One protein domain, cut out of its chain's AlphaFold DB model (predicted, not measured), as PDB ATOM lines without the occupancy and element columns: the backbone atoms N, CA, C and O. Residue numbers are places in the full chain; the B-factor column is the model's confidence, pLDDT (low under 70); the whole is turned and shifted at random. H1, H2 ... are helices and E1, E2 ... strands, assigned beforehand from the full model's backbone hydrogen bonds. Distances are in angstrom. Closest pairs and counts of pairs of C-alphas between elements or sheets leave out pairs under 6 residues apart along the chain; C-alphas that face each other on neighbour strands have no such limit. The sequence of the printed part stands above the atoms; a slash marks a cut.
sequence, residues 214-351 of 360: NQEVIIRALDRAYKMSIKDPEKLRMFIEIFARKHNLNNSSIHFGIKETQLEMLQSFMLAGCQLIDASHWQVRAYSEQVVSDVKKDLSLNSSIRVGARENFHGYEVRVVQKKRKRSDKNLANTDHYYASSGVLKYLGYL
ATOM      1  N   ASN A 214     160.315 179.817 283.501       83.88
ATOM      2  CA  ASN A 214     159.898 179.356 284.829       83.88
ATOM      3  C   ASN A 214     160.711 180.054 285.925       83.88
ATOM      4  O   ASN A 214     160.143 180.425 286.945       83.88
ATOM      5  N   GLN A 215     162.005 180.282 285.685       82.44
ATOM      6  CA  GLN A 215     162.867 181.049 286.589       82.44
ATOM      7  C   GLN A 215     162.364 182.486 286.764       82.44
ATOM      8  O   GLN A 215     162.243 182.962 287.888       82.44
ATOM      9  N   GLU A 216     161.964 183.145 285.674       84.81
ATOM     10  CA  GLU A 216     161.365 184.481 285.733       84.81
ATOM     11  C   GLU A 216     160.086 184.505 286.584       84.81
ATOM     12  O   GLU A 216     159.916 185.387 287.427       84.81
ATOM     13  N   VAL A 217     159.197 183.519 286.407       88.81
ATOM     14  CA  VAL A 217     157.966 183.412 287.209       88.81
ATOM     15  C   VAL A 217     158.291 183.217 288.691       88.81
ATOM     16  O   VAL A 217     157.641 183.833 289.531       88.81
ATOM     17  N   ILE A 218     159.295 182.400 289.024       89.06
ATOM     18  CA  ILE A 218     159.721 182.162 290.412       89.06
ATOM     19  C   ILE A 218     160.259 183.440 291.046       89.06
ATOM     20  O   ILE A 218     159.817 183.792 292.133       89.06
ATOM     21  N   ILE A 219     161.167 184.149 290.368       85.81
ATOM     22  CA  ILE A 219     161.757 185.391 290.886       85.81
ATOM     23  C   ILE A 219     160.652 186.412 291.169       85.81
ATOM     24  O   ILE A 219     160.541 186.903 292.290       85.81
ATOM     25  N   ARG A 220     159.757 186.644 290.197       89.25
ATOM     26  CA  ARG A 220     158.618 187.560 290.374       89.25
ATOM     27  C   ARG A 220     157.698 187.130 291.517       89.25
ATOM     28  O   ARG A 220     157.192 187.980 292.247       89.25
ATOM     29  N   ALA A 221     157.455 185.827 291.665       93.25
ATOM     30  CA  ALA A 221     156.619 185.304 292.736       93.25
ATOM     31  C   ALA A 221     157.275 185.465 294.114       93.25
ATOM     32  O   ALA A 221     156.573 185.790 295.067       93.25
ATOM     33  N   LEU A 222     158.596 185.302 294.219       91.12
ATOM     34  CA  LEU A 222     159.354 185.531 295.452       91.12
ATOM     35  C   LEU A 222     159.384 187.013 295.836       91.12
ATOM     36  O   LEU A 222     159.126 187.332 296.993       91.12
ATOM     37  N   ASP A 223     159.571 187.919 294.873       88.56
ATOM     38  CA  ASP A 223     159.457 189.368 295.102       88.56
ATOM     39  C   ASP A 223     158.077 189.749 295.657       88.56
ATOM     40  O   ASP A 223     157.939 190.552 296.586       88.56
ATOM     41  N   ARG A 224     157.017 189.176 295.074       93.38
ATOM     42  CA  ARG A 224     155.634 189.390 295.520       93.38
ATOM     43  C   ARG A 224     155.382 188.761 296.885       93.38
ATOM     44  O   ARG A 224     154.734 189.397 297.711       93.38
ATOM     45  N   ALA A 225     155.921 187.571 297.140       93.56
ATOM     46  CA  ALA A 225     155.835 186.909 298.435       93.56
ATOM     47  C   ALA A 225     156.537 187.724 299.523       93.56
ATOM     48  O   ALA A 225     155.953 187.937 300.577       93.56
ATOM     49  N   TYR A 226     157.729 188.261 299.259       90.00
ATOM     50  CA  TYR A 226     158.427 189.133 300.199       90.00
ATOM     51  C   TYR A 226     157.603 190.392 300.510       90.00
ATOM     52  O   TYR A 226     157.361 190.705 301.673       90.00
ATOM     53  N   LYS A 227     157.049 191.067 299.493       91.12
ATOM     54  CA  LYS A 227     156.144 192.216 299.705       91.12
ATOM     55  C   LYS A 227     154.894 191.837 300.506       91.12
ATOM     56  O   LYS A 227     154.479 192.593 301.384       91.12
ATOM     57  N   MET A 228     154.302 190.677 300.221       92.19
ATOM     58  CA  MET A 228     153.142 190.156 300.948       92.19
ATOM     59  C   MET A 228     153.500 189.789 302.390       92.19
ATOM     60  O   MET A 228     152.709 190.054 303.282       92.19
ATOM     61  N   SER A 229     154.710 189.289 302.642       90.19
ATOM     62  CA  SER A 229     155.188 188.945 303.986       90.19
ATOM     63  C   SER A 229     155.215 190.137 304.943       90.19
ATOM     64  O   SER A 229     155.170 189.932 306.149       90.19
ATOM     65  N   ILE A 230     155.302 191.356 304.399       88.94
ATOM     66  CA  ILE A 230     155.313 192.618 305.145       88.94
ATOM     67  C   ILE A 230     153.900 193.210 305.212       88.94
ATOM     68  O   ILE A 230     153.460 193.642 306.270       88.94
ATOM     69  N   LYS A 231     153.192 193.264 304.073       90.69
ATOM     70  CA  LYS A 231     151.898 193.961 303.964       90.69
ATOM     71  C   LYS A 231     150.703 193.142 304.447       90.69
ATOM     72  O   LYS A 231     149.751 193.716 304.957       90.69
ATOM     73  N   ASP A 232     150.722 191.837 304.208       90.81
ATOM     74  CA  ASP A 232     149.610 190.924 304.481       90.81
ATOM     75  C   ASP A 232     150.141 189.520 304.840       90.81
ATOM     76  O   ASP A 232     150.021 188.562 304.062       90.81
ATOM     77  N   PRO A 233     150.812 189.395 306.001       91.44
ATOM     78  CA  PRO A 233     151.485 188.163 306.399       91.44
ATOM     79  C   PRO A 233     150.524 186.991 306.619       91.44
ATOM     80  O   PRO A 233     150.878 185.850 306.321       91.44
ATOM     81  N   GLU A 234     149.305 187.246 307.103       91.88
ATOM     82  CA  GLU A 234     148.328 186.182 307.363       91.88
ATOM     83  C   GLU A 234     147.802 185.575 306.053       91.88
ATOM     84  O   GLU A 234     147.656 184.356 305.966       91.88
ATOM     85  N   LYS A 235     147.628 186.370 304.985       94.00
ATOM     86  CA  LYS A 235     147.297 185.832 303.653       94.00
ATOM     87  C   LYS A 235     148.409 184.940 303.100       94.00
ATOM     88  O   LYS A 235     148.124 183.880 302.538       94.00
ATOM     89  N   LEU A 236     149.672 185.342 303.265       95.00
ATOM     90  CA  LEU A 236     150.805 184.522 302.836       95.00
ATOM     91  C   LEU A 236     150.893 183.223 303.648       95.00
ATOM     92  O   LEU A 236     151.095 182.158 303.068       95.00
ATOM     93  N   ARG A 237     150.677 183.289 304.967       93.31
ATOM     94  CA  ARG A 237     150.602 182.103 305.836       93.31
ATOM     95  C   ARG A 237     149.501 181.151 305.405       93.31
ATOM     96  O   ARG A 237     149.784 179.978 305.209       93.31
ATOM     97  N   MET A 238     148.294 181.654 305.168       95.50
ATOM     98  CA  MET A 238     147.171 180.849 304.687       95.50
ATOM     99  C   MET A 238     147.526 180.099 303.393       95.50
ATOM    100  O   MET A 238     147.260 178.903 303.279       95.50
ATOM    101  N   PHE A 239     148.173 180.764 302.430       96.38
ATOM    102  CA  PHE A 239     148.642 180.107 301.206       96.38
ATOM    103  C   PHE A 239     149.635 178.971 301.505       96.38
ATOM    104  O   PHE A 239     149.487 177.866 300.976       96.38
ATOM    105  N   ILE A 240     150.622 179.230 302.367       94.62
ATOM    106  CA  ILE A 240     151.656 178.261 302.755       94.62
ATOM    107  C   ILE A 240     151.049 177.083 303.524       94.62
ATOM    108  O   ILE A 240     151.413 175.942 303.263       94.62
ATOM    109  N   GLU A 241     150.099 177.321 304.425       94.12
ATOM    110  CA  GLU A 241     149.425 176.283 305.207       94.12
ATOM    111  C   GLU A 241     148.563 175.373 304.332       94.12
ATOM    112  O   GLU A 241     148.616 174.148 304.471       94.12
ATOM    113  N   ILE A 242     147.798 175.947 303.397       95.06
ATOM    114  CA  ILE A 242     147.021 175.156 302.439       95.06
ATOM    115  C   ILE A 242     147.968 174.324 301.567       95.06
ATOM    116  O   ILE A 242     147.723 173.132 301.383       95.06
ATOM    117  N   PHE A 243     149.072 174.911 301.085       93.69
ATOM    118  CA  PHE A 243     150.097 174.170 300.347       93.69
ATOM    119  C   PHE A 243     150.670 173.022 301.193       93.69
ATOM    120  O   PHE A 243     150.646 171.871 300.764       93.69
ATOM    121  N   ALA A 244     151.111 173.299 302.422       90.44
ATOM    122  CA  ALA A 244     151.707 172.315 303.321       90.44
ATOM    123  C   ALA A 244     150.765 171.134 303.607       90.44
ATOM    124  O   ALA A 244     151.217 169.994 303.621       90.44
ATOM    125  N   ARG A 245     149.453 171.371 303.745       91.19
ATOM    126  CA  ARG A 245     148.449 170.312 303.975       91.19
ATOM    127  C   ARG A 245     148.122 169.469 302.742       91.19
ATOM    128  O   ARG A 245     147.576 168.380 302.887       91.19
ATOM    129  N   LYS A 246     148.355 169.993 301.537       90.75
ATOM    130  CA  LYS A 246     147.798 169.439 300.292       90.75
ATOM    131  C   LYS A 246     148.837 169.021 299.256       90.75
ATOM    132  O   LYS A 246     148.472 168.385 298.267       90.75
ATOM    133  N   HIS A 247     150.088 169.430 299.424       87.06
ATOM    134  CA  HIS A 247     151.152 169.108 298.489       87.06
ATOM    135  C   HIS A 247     151.447 167.599 298.461       87.06
ATOM    136  O   HIS A 247     151.134 166.858 299.389       87.06
ATOM    137  N   ASN A 248     152.077 167.148 297.381       77.94
ATOM    138  CA  ASN A 248     152.563 165.782 297.224       77.94
ATOM    139  C   ASN A 248     153.986 165.830 296.645       77.94
ATOM    140  O   ASN A 248     154.291 166.676 295.802       77.94
ATOM    141  N   LEU A 249     154.853 164.910 297.066       71.94
ATOM    142  CA  LEU A 249     156.210 164.767 296.537       71.94
ATOM    143  C   LEU A 249     156.213 164.397 295.043       71.94
ATOM    144  O   LEU A 249     157.060 164.871 294.288       71.94
ATOM    145  N   ASN A 250     155.227 163.643 294.560       73.19
ATOM    146  CA  ASN A 250     155.246 163.091 293.201       73.19
ATOM    147  C   ASN A 250     154.717 164.040 292.118       73.19
ATOM    148  O   ASN A 250     154.997 163.854 290.934       73.19
ATOM    149  N   ASN A 251     153.931 165.056 292.481       79.44
ATOM    150  CA  ASN A 251     153.296 165.940 291.508       79.44
ATOM    151  C   ASN A 251     153.399 167.413 291.925       79.44
ATOM    152  O   ASN A 251     153.591 167.748 293.084       79.44
ATOM    153  N   SER A 252     153.317 168.322 290.952       85.00
ATOM    154  CA  SER A 252     153.330 169.775 291.215       85.00
ATOM    155  C   SER A 252     151.925 170.380 291.263       85.00
ATOM    156  O   SER A 252     151.767 171.584 291.060       85.00
ATOM    157  N   SER A 253     150.911 169.532 291.430       89.94
ATOM    158  CA  SER A 253     149.498 169.895 291.433       89.94
ATOM    159  C   SER A 253     148.919 169.762 292.833       89.94
ATOM    160  O   SER A 253     149.406 168.971 293.627       89.94
ATOM    161  N   ILE A 254     147.846 170.486 293.113       93.56
ATOM    162  CA  ILE A 254     147.167 170.465 294.406       93.56
ATOM    163  C   ILE A 254     145.713 170.067 294.180       93.56
ATOM    164  O   ILE A 254     145.076 170.572 293.255       93.56
ATOM    165  N   HIS A 255     145.197 169.150 295.000       94.12
ATOM    166  CA  HIS A 255     143.861 168.574 294.828       94.12
ATOM    167  C   HIS A 255     142.879 169.038 295.908       94.12
ATOM    168  O   HIS A 255     143.117 168.904 297.112       94.12
ATOM    169  N   PHE A 256     141.726 169.531 295.472       95.12
ATOM    170  CA  PHE A 256     140.624 169.987 296.312       95.12
ATOM    171  C   PHE A 256     139.398 169.110 296.069       95.12
ATOM    172  O   PHE A 256     139.113 168.728 294.936       95.12
ATOM    173  N   GLY A 257     138.689 168.759 297.141       93.62
ATOM    174  CA  GLY A 257     137.439 168.004 297.034       93.62
ATOM    175  C   GLY A 257     136.272 168.865 296.540       93.62
ATOM    176  O   GLY A 257     136.421 170.056 296.294       93.62
ATOM    177  N   ILE A 258     135.095 168.247 296.440       92.44
ATOM    178  CA  ILE A 258     133.846 168.905 296.009       92.44
ATOM    179  C   ILE A 258     133.012 169.489 297.160       92.44
ATOM    180  O   ILE A 258     132.022 170.163 296.912       92.44
ATOM    181  N   LYS A 259     133.377 169.203 298.416       94.38
ATOM    182  CA  LYS A 259     132.672 169.724 299.598       94.38
ATOM    183  C   LYS A 259     132.859 171.240 299.699       94.38
ATOM    184  O   LYS A 259     133.928 171.734 299.355       94.38
ATOM    185  N   GLU A 260     131.882 171.945 300.255       91.94
ATOM    186  CA  GLU A 260     131.904 173.409 300.411       91.94
ATOM    187  C   GLU A 260     133.185 173.920 301.092       91.94
ATOM    188  O   GLU A 260     133.907 174.730 300.520       91.94
ATOM    189  N   THR A 261     133.594 173.310 302.206       93.88
ATOM    190  CA  THR A 261     134.853 173.655 302.900       93.88
ATOM    191  C   THR A 261     136.111 173.482 302.037       93.88
ATOM    192  O   THR A 261     137.133 174.129 302.261       93.88
ATOM    193  N   GLN A 262     136.079 172.594 301.038       95.12
ATOM    194  CA  GLN A 262     137.174 172.417 300.080       95.12
ATOM    195  C   GLN A 262     137.146 173.476 298.980       95.12
ATOM    196  O   GLN A 262     138.213 173.872 298.509       95.12
ATOM    197  N   LEU A 263     135.958 173.937 298.591       94.25
ATOM    198  CA  LEU A 263     135.767 175.023 297.633       94.25
ATOM    199  C   LEU A 263     136.186 176.372 298.226       94.25
ATOM    200  O   LEU A 263     136.899 177.122 297.566       94.25
ATOM    201  N   GLU A 264     135.854 176.641 299.489       94.88
ATOM    202  CA  GLU A 264     136.334 177.823 300.223       94.88
ATOM    203  C   GLU A 264     137.866 177.827 300.346       94.88
ATOM    204  O   GLU A 264     138.530 178.845 300.125       94.88
ATOM    205  N   MET A 265     138.453 176.660 300.639       95.88
ATOM    206  CA  MET A 265     139.906 176.488 300.689       95.88
ATOM    207  C   MET A 265     140.543 176.701 299.309       95.88
ATOM    208  O   MET A 265     141.571 177.371 299.209       95.88
ATOM    209  N   LEU A 266     139.934 176.170 298.243       96.38
ATOM    210  CA  LEU A 266     140.350 176.399 296.857       96.38
ATOM    211  C   LEU A 266     140.307 177.890 296.511       96.38
ATOM    212  O   LEU A 266     141.274 178.416 295.961       96.38
ATOM    213  N   GLN A 267     139.213 178.576 296.845       96.25
ATOM    214  CA  GLN A 267     139.044 180.002 296.585       96.25
ATOM    215  C   GLN A 267     140.134 180.808 297.287       96.25
ATOM    216  O   GLN A 267     140.859 181.566 296.642       96.25
ATOM    217  N   SER A 268     140.304 180.582 298.588       96.06
ATOM    218  CA  SER A 268     141.309 181.252 299.414       96.06
ATOM    219  C   SER A 268     142.723 181.032 298.872       96.06
ATOM    220  O   SER A 268     143.500 181.980 298.717       96.06
ATOM    221  N   PHE A 269     143.037 179.789 298.496       96.94
ATOM    222  CA  PHE A 269     144.313 179.428 297.888       96.94
ATOM    223  C   PHE A 269     144.547 180.144 296.557       96.94
ATOM    224  O   PHE A 269     145.631 180.677 296.326       96.94
ATOM    225  N   MET A 270     143.539 180.194 295.686       96.69
ATOM    226  CA  MET A 270     143.647 180.821 294.369       96.69
ATOM    227  C   MET A 270     143.721 182.346 294.448       96.69
ATOM    228  O   MET A 270     144.480 182.946 293.687       96.69
ATOM    229  N   LEU A 271     142.991 182.980 295.369       94.94
ATOM    230  CA  LEU A 271     143.036 184.429 295.574       94.94
ATOM    231  C   LEU A 271     144.416 184.892 296.053       94.94
ATOM    232  O   LEU A 271     144.945 185.878 295.532       94.94
ATOM    233  N   ALA A 272     145.027 184.167 296.995       95.50
ATOM    234  CA  ALA A 272     146.401 184.429 297.423       95.50
ATOM    235  C   ALA A 272     147.415 184.041 296.330       95.50
ATOM    236  O   ALA A 272     148.297 184.826 295.980       95.50
ATOM    237  N   GLY A 273     147.247 182.869 295.713       96.06
ATOM    238  CA  GLY A 273     148.126 182.354 294.665       96.06
ATOM    239  C   GLY A 273     148.194 183.250 293.427       96.06
ATOM    240  O   GLY A 273     149.278 183.428 292.875       96.06
ATOM    241  N   CYS A 274     147.085 183.880 293.025       96.44
ATOM    242  CA  CYS A 274     147.049 184.826 291.903       96.44
ATOM    243  C   CYS A 274     147.726 186.173 292.205       96.44
ATOM    244  O   CYS A 274     148.081 186.895 291.275       96.44
ATOM    245  N   GLN A 275     147.917 186.520 293.481       95.44
ATOM    246  CA  GLN A 275     148.722 187.680 293.882       95.44
ATOM    247  C   GLN A 275     150.222 187.362 293.862       95.44
ATOM    248  O   GLN A 275     151.034 188.268 293.692       95.44
ATOM    249  N   LEU A 276     150.597 186.085 293.997       96.00
ATOM    250  CA  LEU A 276     151.983 185.619 293.904       96.00
ATOM    251  C   LEU A 276     152.384 185.347 292.448       96.00
ATOM    252  O   LEU A 276     153.353 185.911 291.945       96.00
ATOM    253  N   ILE A 277     151.609 184.538 291.732       96.38
ATOM    254  CA  ILE A 277     151.865 184.108 290.352       96.38
ATOM    255  C   ILE A 277     150.735 184.624 289.461       96.38
ATOM    256  O   ILE A 277     149.568 184.431 289.795       96.38
ATOM    257  N   ASP A 278     151.057 185.216 288.305       94.62
ATOM    258  CA  ASP A 278     150.030 185.763 287.407       94.62
ATOM    259  C   ASP A 278     148.991 184.702 287.016       94.62
ATOM    260  O   ASP A 278     149.334 183.575 286.645       94.62
ATOM    261  N   ALA A 279     147.712 185.092 287.034       95.25
ATOM    262  CA  ALA A 279     146.561 184.241 286.722       95.25
ATOM    263  C   ALA A 279     146.728 183.434 285.418       95.25
ATOM    264  O   ALA A 279     146.298 182.285 285.334       95.25
ATOM    265  N   SER A 280     147.421 183.988 284.417       93.56
ATOM    266  CA  SER A 280     147.693 183.328 283.137       93.56
ATOM    267  C   SER A 280     148.586 182.085 283.224       93.56
ATOM    268  O   SER A 280     148.646 181.305 282.274       93.56
ATOM    269  N   HIS A 281     149.318 181.900 284.318       95.06
ATOM    270  CA  HIS A 281     150.124 180.702 284.539       95.06
ATOM    271  C   HIS A 281     149.353 179.597 285.255       95.06
ATOM    272  O   HIS A 281     149.819 178.459 285.281       95.06
ATOM    273  N   TRP A 282     148.183 179.894 285.811       97.06
ATOM    274  CA  TRP A 282     147.378 178.916 286.522       97.06
ATOM    275  C   TRP A 282     146.464 178.143 285.580       97.06
ATOM    276  O   TRP A 282     145.930 178.676 284.603       97.06
ATOM    277  N   GLN A 283     146.259 176.875 285.917       96.31
ATOM    278  CA  GLN A 283     145.217 176.042 285.348       96.31
ATOM    279  C   GLN A 283     144.481 175.308 286.466       96.31
ATOM    280  O   GLN A 283     145.117 174.697 287.328       96.31
ATOM    281  N   VAL A 284     143.153 175.334 286.396       96.38
ATOM    282  CA  VAL A 284     142.270 174.489 287.199       96.38
ATOM    283  C   VAL A 284     141.695 173.408 286.291       96.38
ATOM    284  O   VAL A 284     141.319 173.687 285.150       96.38
ATOM    285  N   ARG A 285     141.667 172.166 286.774       95.44
ATOM    286  CA  ARG A 285     141.072 171.030 286.069       95.44
ATOM    287  C   ARG A 285     140.038 170.322 286.925       95.44
ATOM    288  O   ARG A 285     140.248 170.162 288.120       95.44
ATOM    289  N   ALA A 286     138.972 169.861 286.293       95.62
ATOM    290  CA  ALA A 286     137.968 168.979 286.878       95.62
ATOM    291  C   ALA A 286     137.599 167.910 285.841       95.62
ATOM    292  O   ALA A 286     138.220 167.845 284.776       95.62
ATOM    293  N   TYR A 287     136.588 167.089 286.120       93.25
ATOM    294  CA  TYR A 287     136.133 166.076 285.166       93.25
ATOM    295  C   TYR A 287     135.703 166.667 283.808       93.25
ATOM    296  O   TYR A 287     135.845 165.997 282.790       93.25
ATOM    297  N   SER A 288     135.248 167.928 283.768       94.00
ATOM    298  CA  SER A 288     134.936 168.669 282.540       94.00
ATOM    299  C   SER A 288     135.341 170.146 282.642       94.00
ATOM    300  O   SER A 288     135.433 170.709 283.734       94.00
ATOM    301  N   GLU A 289     135.571 170.798 281.498       93.69
ATOM    302  CA  GLU A 289     135.886 172.237 281.451       93.69
ATOM    303  C   GLU A 289     134.702 173.123 281.852       93.69
ATOM    304  O   GLU A 289     134.909 174.215 282.389       93.69
ATOM    305  N   GLN A 290     133.475 172.641 281.632       93.19
ATOM    306  CA  GLN A 290     132.255 173.344 282.016       93.19
ATOM    307  C   GLN A 290     132.190 173.513 283.535       93.19
ATOM    308  O   GLN A 290     132.059 174.633 284.016       93.19
ATOM    309  N   VAL A 291     132.443 172.442 284.294       92.69
ATOM    310  CA  VAL A 291     132.465 172.506 285.762       92.69
ATOM    311  C   VAL A 291     133.542 173.440 286.292       92.69
ATOM    312  O   VAL A 291     133.308 174.174 287.250       92.69
ATOM    313  N   VAL A 292     134.716 173.472 285.655       93.31
ATOM    314  CA  VAL A 292     135.739 174.459 286.025       93.31
ATOM    315  C   VAL A 292     135.261 175.880 285.719       93.31
ATOM    316  O   VAL A 292     135.541 176.797 286.482       93.31
ATOM    317  N   SER A 293     134.563 176.090 284.606       93.81
ATOM    318  CA  SER A 293     134.069 177.414 284.218       93.81
ATOM    319  C   SER A 293     132.992 177.927 285.170       93.81
ATOM    320  O   SER A 293     133.021 179.109 285.513       93.81
ATOM    321  N   ASP A 294     132.102 177.048 285.621       93.31
ATOM    322  CA  ASP A 294     131.034 177.370 286.567       93.31
ATOM    323  C   ASP A 294     131.621 177.689 287.945       93.31
ATOM    324  O   ASP A 294     131.456 178.808 288.428       93.31
ATOM    325  N   VAL A 295     132.481 176.818 288.492       92.19
ATOM    326  CA  VAL A 295     133.126 177.084 289.792       92.19
ATOM    327  C   VAL A 295     133.986 178.355 289.767       92.19
ATOM    328  O   VAL A 295     134.107 179.056 290.767       92.19
ATOM    329  N   LYS A 296     134.598 178.685 288.619       94.69
ATOM    330  CA  LYS A 296     135.398 179.909 288.466       94.69
ATOM    331  C   LYS A 296     134.532 181.160 288.584       94.69
ATOM    332  O   LYS A 296     135.006 182.154 289.131       94.69
ATOM    333  N   LYS A 297     133.302 181.114 288.063       93.56
ATOM    334  CA  LYS A 297     132.320 182.198 288.189       93.56
ATOM    335  C   LYS A 297     131.798 182.278 289.618       93.56
ATOM    336  O   LYS A 297     131.871 183.353 290.200       93.56
ATOM    337  N   ASP A 298     131.380 181.150 290.186       92.25
ATOM    338  CA  ASP A 298     130.808 181.082 291.535       92.25
ATOM    339  C   ASP A 298     131.791 181.605 292.587       92.25
ATOM    340  O   ASP A 298     131.451 182.425 293.435       92.25
ATOM    341  N   LEU A 299     133.061 181.211 292.472       92.56
ATOM    342  CA  LEU A 299     134.126 181.647 293.373       92.56
ATOM    343  C   LEU A 299     134.754 182.995 292.977       92.56
ATOM    344  O   LEU A 299     135.724 183.420 293.611       92.56
ATOM    345  N   SER A 300     134.243 183.670 291.939       93.38
ATOM    346  CA  SER A 300     134.758 184.953 291.432       93.38
ATOM    347  C   SER A 300     136.272 184.950 291.162       93.38
ATOM    348  O   SER A 300     136.992 185.910 291.444       93.38
ATOM    349  N   LEU A 301     136.786 183.843 290.625       92.94
ATOM    350  CA  LEU A 301     138.207 183.690 290.326       92.94
ATOM    351  C   LEU A 301     138.585 184.426 289.034       92.94
ATOM    352  O   LEU A 301     137.780 184.614 288.120       92.94
ATOM    353  N   ASN A 302     139.862 184.798 288.921       93.25
ATOM    354  CA  ASN A 302     140.367 185.565 287.785       93.25
ATOM    355  C   ASN A 302     140.081 184.872 286.432       93.25
ATOM    356  O   ASN A 302     140.412 183.701 286.216       93.25
ATOM    357  N   SER A 303     139.518 185.624 285.485       92.12
ATOM    358  CA  SER A 303     139.124 185.127 284.161       92.12
ATOM    359  C   SER A 303     140.286 184.554 283.340       92.12
ATOM    360  O   SER A 303     140.059 183.658 282.527       92.12
ATOM    361  N   SER A 304     141.523 184.995 283.597       94.44
ATOM    362  CA  SER A 304     142.741 184.543 282.910       94.44
ATOM    363  C   SER A 304     143.250 183.171 283.370       94.44
ATOM    364  O   SER A 304     144.126 182.597 282.708       94.44
ATOM    365  N   ILE A 305     142.719 182.635 284.478       95.50
ATOM    366  CA  ILE A 305     142.999 181.263 284.915       95.50
ATOM    367  C   ILE A 305     142.443 180.303 283.866       95.50
ATOM    368  O   ILE A 305     141.282 180.407 283.449       95.50
ATOM    369  N   ARG A 306     143.293 179.365 283.443       95.31
ATOM    370  CA  ARG A 306     142.971 178.389 282.400       95.31
ATOM    371  C   ARG A 306     142.080 177.296 282.958       95.31
ATOM    372  O   ARG A 306     142.264 176.859 284.093       95.31
ATOM    373  N   VAL A 307     141.181 176.818 282.114       94.88
ATOM    374  CA  VAL A 307     140.384 175.623 282.374       94.88
ATOM    375  C   VAL A 307     141.058 174.408 281.737       94.88
ATOM    376  O   VAL A 307     141.983 174.539 280.926       94.88
ATOM    377  N   GLY A 308     140.665 173.217 282.154       91.62
ATOM    378  CA  GLY A 308     141.063 171.986 281.490       91.62
ATOM    379  C   GLY A 308     140.263 170.805 282.009       91.62
ATOM    380  O   GLY A 308     139.880 170.775 283.177       91.62
ATOM    381  N   ALA A 309     140.036 169.817 281.155       91.69
ATOM    382  CA  ALA A 309     139.432 168.560 281.569       91.69
ATOM    383  C   ALA A 309     140.491 167.575 282.091       91.69
ATOM    384  O   ALA A 309     141.654 167.558 281.665       91.69
ATOM    385  N   ARG A 310     140.072 166.734 283.032       89.75
ATOM    386  CA  ARG A 310     140.767 165.530 283.470       89.75
ATOM    387  C   ARG A 310     139.714 164.457 283.715       89.75
ATOM    388  O   ARG A 310     139.102 164.422 284.777       89.75
ATOM    389  N   GLU A 311     139.508 163.608 282.716       84.94
ATOM    390  CA  GLU A 311     138.532 162.520 282.775       84.94
ATOM    391  C   GLU A 311     138.723 161.659 284.032       84.94
ATOM    392  O   GLU A 311     139.848 161.445 284.495       84.94
ATOM    393  N   ASN A 312     137.608 161.189 284.594       83.44
ATOM    394  CA  ASN A 312     137.556 160.344 285.792       83.44
ATOM    395  C   ASN A 312     138.182 160.963 287.059       83.44
ATOM    396  O   ASN A 312     138.497 160.249 288.011       83.44
ATOM    397  N   PHE A 313     138.351 162.288 287.107       87.69
ATOM    398  CA  PHE A 313     138.864 162.987 288.282       87.69
ATOM    399  C   PHE A 313     137.736 163.537 289.165       87.69
ATOM    400  O   PHE A 313     136.915 164.333 288.714       87.69
ATOM    401  N   HIS A 314     137.724 163.148 290.441       89.25
ATOM    402  CA  HIS A 314     136.802 163.691 291.440       89.25
ATOM    403  C   HIS A 314     137.412 164.908 292.147       89.25
ATOM    404  O   HIS A 314     138.403 164.783 292.865       89.25
ATOM    405  N   GLY A 315     136.782 166.074 291.981       93.38
ATOM    406  CA  GLY A 315     137.208 167.337 292.586       93.38
ATOM    407  C   GLY A 315     137.936 168.264 291.614       93.38
ATOM    408  O   GLY A 315     137.730 168.203 290.401       93.38
ATOM    409  N   TYR A 316     138.794 169.122 292.164       95.19
ATOM    410  CA  TYR A 316     139.513 170.163 291.433       95.19
ATOM    411  C   TYR A 316     141.021 170.012 291.595       95.19
ATOM    412  O   TYR A 316     141.545 169.900 292.700       95.19
ATOM    413  N   GLU A 317     141.737 170.023 290.482       94.75
ATOM    414  CA  GLU A 317     143.189 170.044 290.445       94.75
ATOM    415  C   GLU A 317     143.675 171.435 290.061       94.75
ATOM    416  O   GLU A 317     143.351 171.942 288.991       94.75
ATOM    417  N   VAL A 318     144.532 172.012 290.893       95.50
ATOM    418  CA  VAL A 318     145.187 173.293 290.643       95.50
ATOM    419  C   VAL A 318     146.653 173.059 290.316       95.50
ATOM    420  O   VAL A 318     147.351 172.336 291.025       95.50
ATOM    421  N   ARG A 319     147.153 173.697 289.256       94.81
ATOM    422  CA  ARG A 319     148.574 173.639 288.891       94.81
ATOM    423  C   ARG A 319     149.043 174.898 288.176       94.81
ATOM    424  O   ARG A 319     148.268 175.573 287.503       94.81
ATOM    425  N   VAL A 320     150.346 175.156 288.255       95.19
ATOM    426  CA  VAL A 320     151.015 176.184 287.447       95.19
ATOM    427  C   VAL A 320     151.578 175.534 286.187       95.19
ATOM    428  O   VAL A 320     152.351 174.572 286.264       95.19
ATOM    429  N   VAL A 321     151.208 176.052 285.021       93.88
ATOM    430  CA  VAL A 321     151.515 175.464 283.716       93.88
ATOM    431  C   VAL A 321     152.521 176.275 282.908       93.88
ATOM    432  O   VAL A 321     152.648 177.492 283.026       93.88
ATOM    433  N   GLN A 322     153.206 175.570 282.016       90.38
ATOM    434  CA  GLN A 322     154.081 176.121 280.992       90.38
ATOM    435  C   GLN A 322     153.634 175.638 279.613       90.38
ATOM    436  O   GLN A 322     153.221 174.488 279.441       90.38
ATOM    437  N   LYS A 323     153.728 176.521 278.617       88.31
ATOM    438  CA  LYS A 323     153.447 176.173 277.222       88.31
ATOM    439  C   LYS A 323     154.630 175.378 276.672       88.31
ATOM    440  O   LYS A 323     155.745 175.893 276.635       88.31
ATOM    441  N   LYS A 324     154.389 174.142 276.247       84.50
ATOM    442  CA  LYS A 324     155.363 173.287 275.565       84.50
ATOM    443  C   LYS A 324     154.966 173.099 274.107       84.50
ATOM    444  O   LYS A 324     153.800 173.238 273.742       84.50
ATOM    445  N   ARG A 325     155.965 172.799 273.281       81.94
ATOM    446  CA  ARG A 325     155.789 172.410 271.883       81.94
ATOM    447  C   ARG A 325     155.970 170.905 271.777       81.94
ATOM    448  O   ARG A 325     156.945 170.379 272.307       81.94
ATOM    449  N   LYS A 326     155.047 170.236 271.095       75.38
ATOM    450  CA  LYS A 326     155.189 168.855 270.649       75.38
ATOM    451  C   LYS A 326     155.365 168.897 269.133       75.38
ATOM    452  O   LYS A 326     154.560 169.513 268.438       75.38
ATOM    453  N   ARG A 327     156.450 168.313 268.626       68.56
ATOM    454  CA  ARG A 327     156.610 168.093 267.183       68.56
ATOM    455  C   ARG A 327     155.860 166.818 266.827       68.56
ATOM    456  O   ARG A 327     155.907 165.865 267.600       68.56
ATOM    457  N   SER A 328     155.128 166.834 265.719       66.56
ATOM    458  CA  SER A 328     154.496 165.621 265.211       66.56
ATOM    459  C   SER A 328     155.570 164.674 264.684       66.56
ATOM    460  O   SER A 328     156.374 165.066 263.839       66.56
ATOM    461  N   ASP A 329     155.542 163.422 265.139       63.50
ATOM    462  CA  ASP A 329     156.450 162.371 264.659       63.50
ATOM    463  C   ASP A 329     156.178 162.011 263.187       63.50
ATOM    464  O   ASP A 329     157.050 161.491 262.500       63.50
ATOM    465  N   LYS A 330     154.974 162.320 262.681       64.44
ATOM    466  CA  LYS A 330     154.565 162.053 261.292       64.44
ATOM    467  C   LYS A 330     154.873 163.203 260.336       64.44
ATOM    468  O   LYS A 330     154.941 162.982 259.133       64.44
ATOM    469  N   ASN A 331     154.995 164.434 260.839       59.25
ATOM    470  CA  ASN A 331     155.244 165.603 259.999       59.25
ATOM    471  C   ASN A 331     155.969 166.697 260.799       59.25
ATOM    472  O   ASN A 331     155.342 167.453 261.542       59.25
ATOM    473  N   LEU A 332     157.294 166.786 260.643       58.22
ATOM    474  CA  LEU A 332     158.172 167.688 261.408       58.22
ATOM    475  C   LEU A 332     157.829 169.184 261.257       58.22
ATOM    476  O   LEU A 332     158.237 169.984 262.100       58.22
ATOM    477  N   ALA A 333     157.071 169.552 260.217       57.41
ATOM    478  CA  ALA A 333     156.566 170.906 259.994       57.41
ATOM    479  C   ALA A 333     155.358 171.270 260.883       57.41
ATOM    480  O   ALA A 333     155.130 172.451 261.140       57.41
ATOM    481  N   ASN A 334     154.611 170.285 261.402       53.03
ATOM    482  CA  ASN A 334     153.487 170.527 262.306       53.03
ATOM    483  C   ASN A 334     153.954 170.541 263.768       53.03
ATOM    484  O   ASN A 334     154.405 169.533 264.324       53.03
ATOM    485  N   THR A 335     153.812 171.705 264.404       60.28
ATOM    486  CA  THR A 335     154.067 171.894 265.836       60.28
ATOM    487  C   THR A 335     152.771 172.155 266.586       60.28
ATOM    488  O   THR A 335     152.202 173.242 266.478       60.28
ATOM    489  N   ASP A 336     152.374 171.205 267.426       70.88
ATOM    490  CA  ASP A 336     151.280 171.397 268.369       70.88
ATOM    491  C   ASP A 336     151.789 172.014 269.666       70.88
ATOM    492  O   ASP A 336     152.922 171.796 270.113       70.88
ATOM    493  N   HIS A 337     150.933 172.810 270.297       79.38
ATOM    494  CA  HIS A 337     151.225 173.429 271.579       79.38
ATOM    495  C   HIS A 337     150.334 172.820 272.651       79.38
ATOM    496  O   HIS A 337     149.121 172.750 272.489       79.38
ATOM    497  N   TYR A 338     150.926 172.443 273.779       84.69
ATOM    498  CA  TYR A 338     150.189 171.920 274.923       84.69
ATOM    499  C   TYR A 338     150.687 172.546 276.223       84.69
ATOM    500  O   TYR A 338     151.793 173.087 276.294       84.69
ATOM    501  N   TYR A 339     149.865 172.486 277.267       87.69
ATOM    502  CA  TYR A 339     150.228 172.981 278.591       87.69
ATOM    503  C   TYR A 339     150.675 171.824 279.482       87.69
ATOM    504  O   TYR A 339     149.903 170.919 279.797       87.69
ATOM    505  N   ALA A 340     151.937 171.869 279.897       87.44
ATOM    506  CA  ALA A 340     152.510 170.929 280.849       87.44
ATOM    507  C   ALA A 340     152.621 171.575 282.231       87.44
ATOM    508  O   ALA A 340     152.732 172.796 282.338       87.44
ATOM    509  N   SER A 341     152.670 170.761 283.285       88.38
ATOM    510  CA  SER A 341     153.048 171.253 284.614       88.38
ATOM    511  C   SER A 341     154.448 171.888 284.576       88.38
ATOM    512  O   SER A 341     155.350 171.400 283.884       88.38
ATOM    513  N   SER A 342     154.617 173.011 285.273       87.94
ATOM    514  CA  SER A 342     155.863 173.793 285.285       87.94
ATOM    515  C   SER A 342     156.803 173.457 286.445       87.94
ATOM    516  O   SER A 342     157.978 173.784 286.369       87.94
ATOM    517  N   GLY A 343     156.311 172.838 287.523       88.44
ATOM    518  CA  GLY A 343     157.077 172.664 288.765       88.44
ATOM    519  C   GLY A 343     157.209 173.931 289.620       88.44
ATOM    520  O   GLY A 343     157.574 173.829 290.786       88.44
ATOM    521  N   VAL A 344     156.844 175.108 289.091       91.56
ATOM    522  CA  VAL A 344     156.951 176.407 289.779       91.56
ATOM    523  C   VAL A 344     156.190 176.416 291.099       91.56
ATOM    524  O   VAL A 344     156.745 176.829 292.109       91.56
ATOM    525  N   LEU A 345     154.950 175.915 291.110       93.06
ATOM    526  CA  LEU A 345     154.130 175.863 292.323       93.06
ATOM    527  C   LEU A 345     154.788 175.043 293.433       93.06
ATOM    528  O   LEU A 345     154.816 175.469 294.580       93.06
ATOM    529  N   LYS A 346     155.329 173.878 293.063       90.38
ATOM    530  CA  LYS A 346     155.994 172.958 293.988       90.38
ATOM    531  C   LYS A 346     157.233 173.621 294.587       90.38
ATOM    532  O   LYS A 346     157.359 173.687 295.801       90.38
ATOM    533  N   TYR A 347     158.099 174.162 293.729       89.56
ATOM    534  CA  TYR A 347     159.319 174.850 294.151       89.56
ATOM    535  C   TYR A 347     159.021 176.042 295.065       89.56
ATOM    536  O   TYR A 347     159.579 176.137 296.154       89.56
ATOM    537  N   LEU A 348     158.108 176.923 294.642       91.94
ATOM    538  CA  LEU A 348     157.730 178.108 295.404       91.94
ATOM    539  C   LEU A 348     157.136 177.730 296.764       91.94
ATOM    540  O   LEU A 348     157.540 178.295 297.771       91.94
ATOM    541  N   GLY A 349     156.203 176.774 296.804       91.75
ATOM    542  CA  GLY A 349     155.555 176.360 298.046       91.75
ATOM    543  C   GLY A 349     156.549 175.820 299.074       91.75
ATOM    544  O   GLY A 349     156.555 176.287 300.210       91.75
ATOM    545  N   TYR A 350     157.452 174.923 298.666       89.94
ATOM    546  CA  TYR A 350     158.493 174.410 299.563       89.94
ATOM    547  C   TYR A 350     159.463 175.486 300.026       89.94
ATOM    548  O   TYR A 350     159.769 175.568 301.213       89.94
ATOM    549  N   LEU A 351     159.921 176.340 299.112       90.69
ATOM    550  CA  LEU A 351     160.836 177.413 299.471       90.69
ATOM    551  C   LEU A 351     160.185 178.384 300.472       90.69
ATOM    552  O   LEU A 351     160.823 178.774 301.444       90.69
TER     553      LEU A 351
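This is residues 214 to 351 of the 360 residues of an uncharacterized protein of Psychrobacter sp. 230 (UniProt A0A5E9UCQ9). A small body of crossing helices sits at one side of a little sheet, and a long two-stranded arm reaches away from that body. Three strands, E1, the first part of E3 and E2, lie side by side with H3 over them; beyond its bend at residue 320, E3 runs out with E4 as the arm, a hairpin that makes much of the length. H1 and H2 meet near their ends as a corner, H3 packs on both of them, H5 packs on H1 across from its residues 214 to 222, and H4 lies by E2. The printed part has 138 residues with five named helices and four named strands, which follow one another along the chain as H1, H2, E1, H3, E2, H4, E3, E4 and H5; the class is mixed, helices and strands, and in the branched sheet E3 is the antiparallel neighbour of E1, of E2 and of E4. The whole is compact, with a radius of gyration of the C-alphas of 15.6 A, and elongated, spanning 52 by 34 by 28 A.

Start at E3, residues 316 to 327, which bends by 74 degrees at residue 320 in a strongly twisted sheet. On one side is E1, residues 253 to 256, antiparallel, with N 254 and O 318 at 2.8 A. On the other side is E2, residues 282 to 285, antiparallel, with N 283 and O 319 at 2.9 A. E4, residues 335 to 341, forms a hairpin with E3; N 324 and O 338 are 2.8 A apart. H3, residues 260 to 276, is on the sheet at a height of 10.0 A, over E3 and only just not over E1, which has 2 of its C-alphas; it runs along the strands, at 19 degrees to E3 on the local plane. H2, residues 233 to 246, touches H3 at a steep tilt of 58 degrees, opposite ways, closest at the C-alphas of Phe 239 and Phe 269, 5.5 A. H1, residues 214 to 231, is not on the sheet; with residues 220 to 225 alone it touches H3, about perpendicular at 77 degrees, closest at the C-alphas of Ala 221 and Leu 276, 4.8 A. H5, residues 344 to 351, only grazes the sheet and touches H1 at a steep tilt of 48 degrees, the same way, closest at the C-alphas of Ile 218 and Val 344, 6.4 A. H4, residues 289 to 298, only grazes the sheet and is near H3. In H1, H2, H4 and H5 every O i to N i+4 pair is within hydrogen-bond range; in H3, 12 of 13 are.

Find C-alpha 316 at (139.513, 170.163, 291.433); E3 runs 29.7 A to C-alpha 327. H1 begins at C-alpha 214, (159.898, 179.356, 284.829), and covers 25.4 A; H3 covers 24.4 A and H2 20.0 A. H5 ends at C-alpha 351, (160.836, 177.413, 299.471).

The C-alphas of Ile 230 and Lys 330, the two farthest apart, are 53.5 A apart. The printed part has no cut, and the link from H4 to E3, residues 299 to 315, is long. Look for low confidence at residues 327 to 335, which are under 70; the mean pLDDT of the printed part is 89.4.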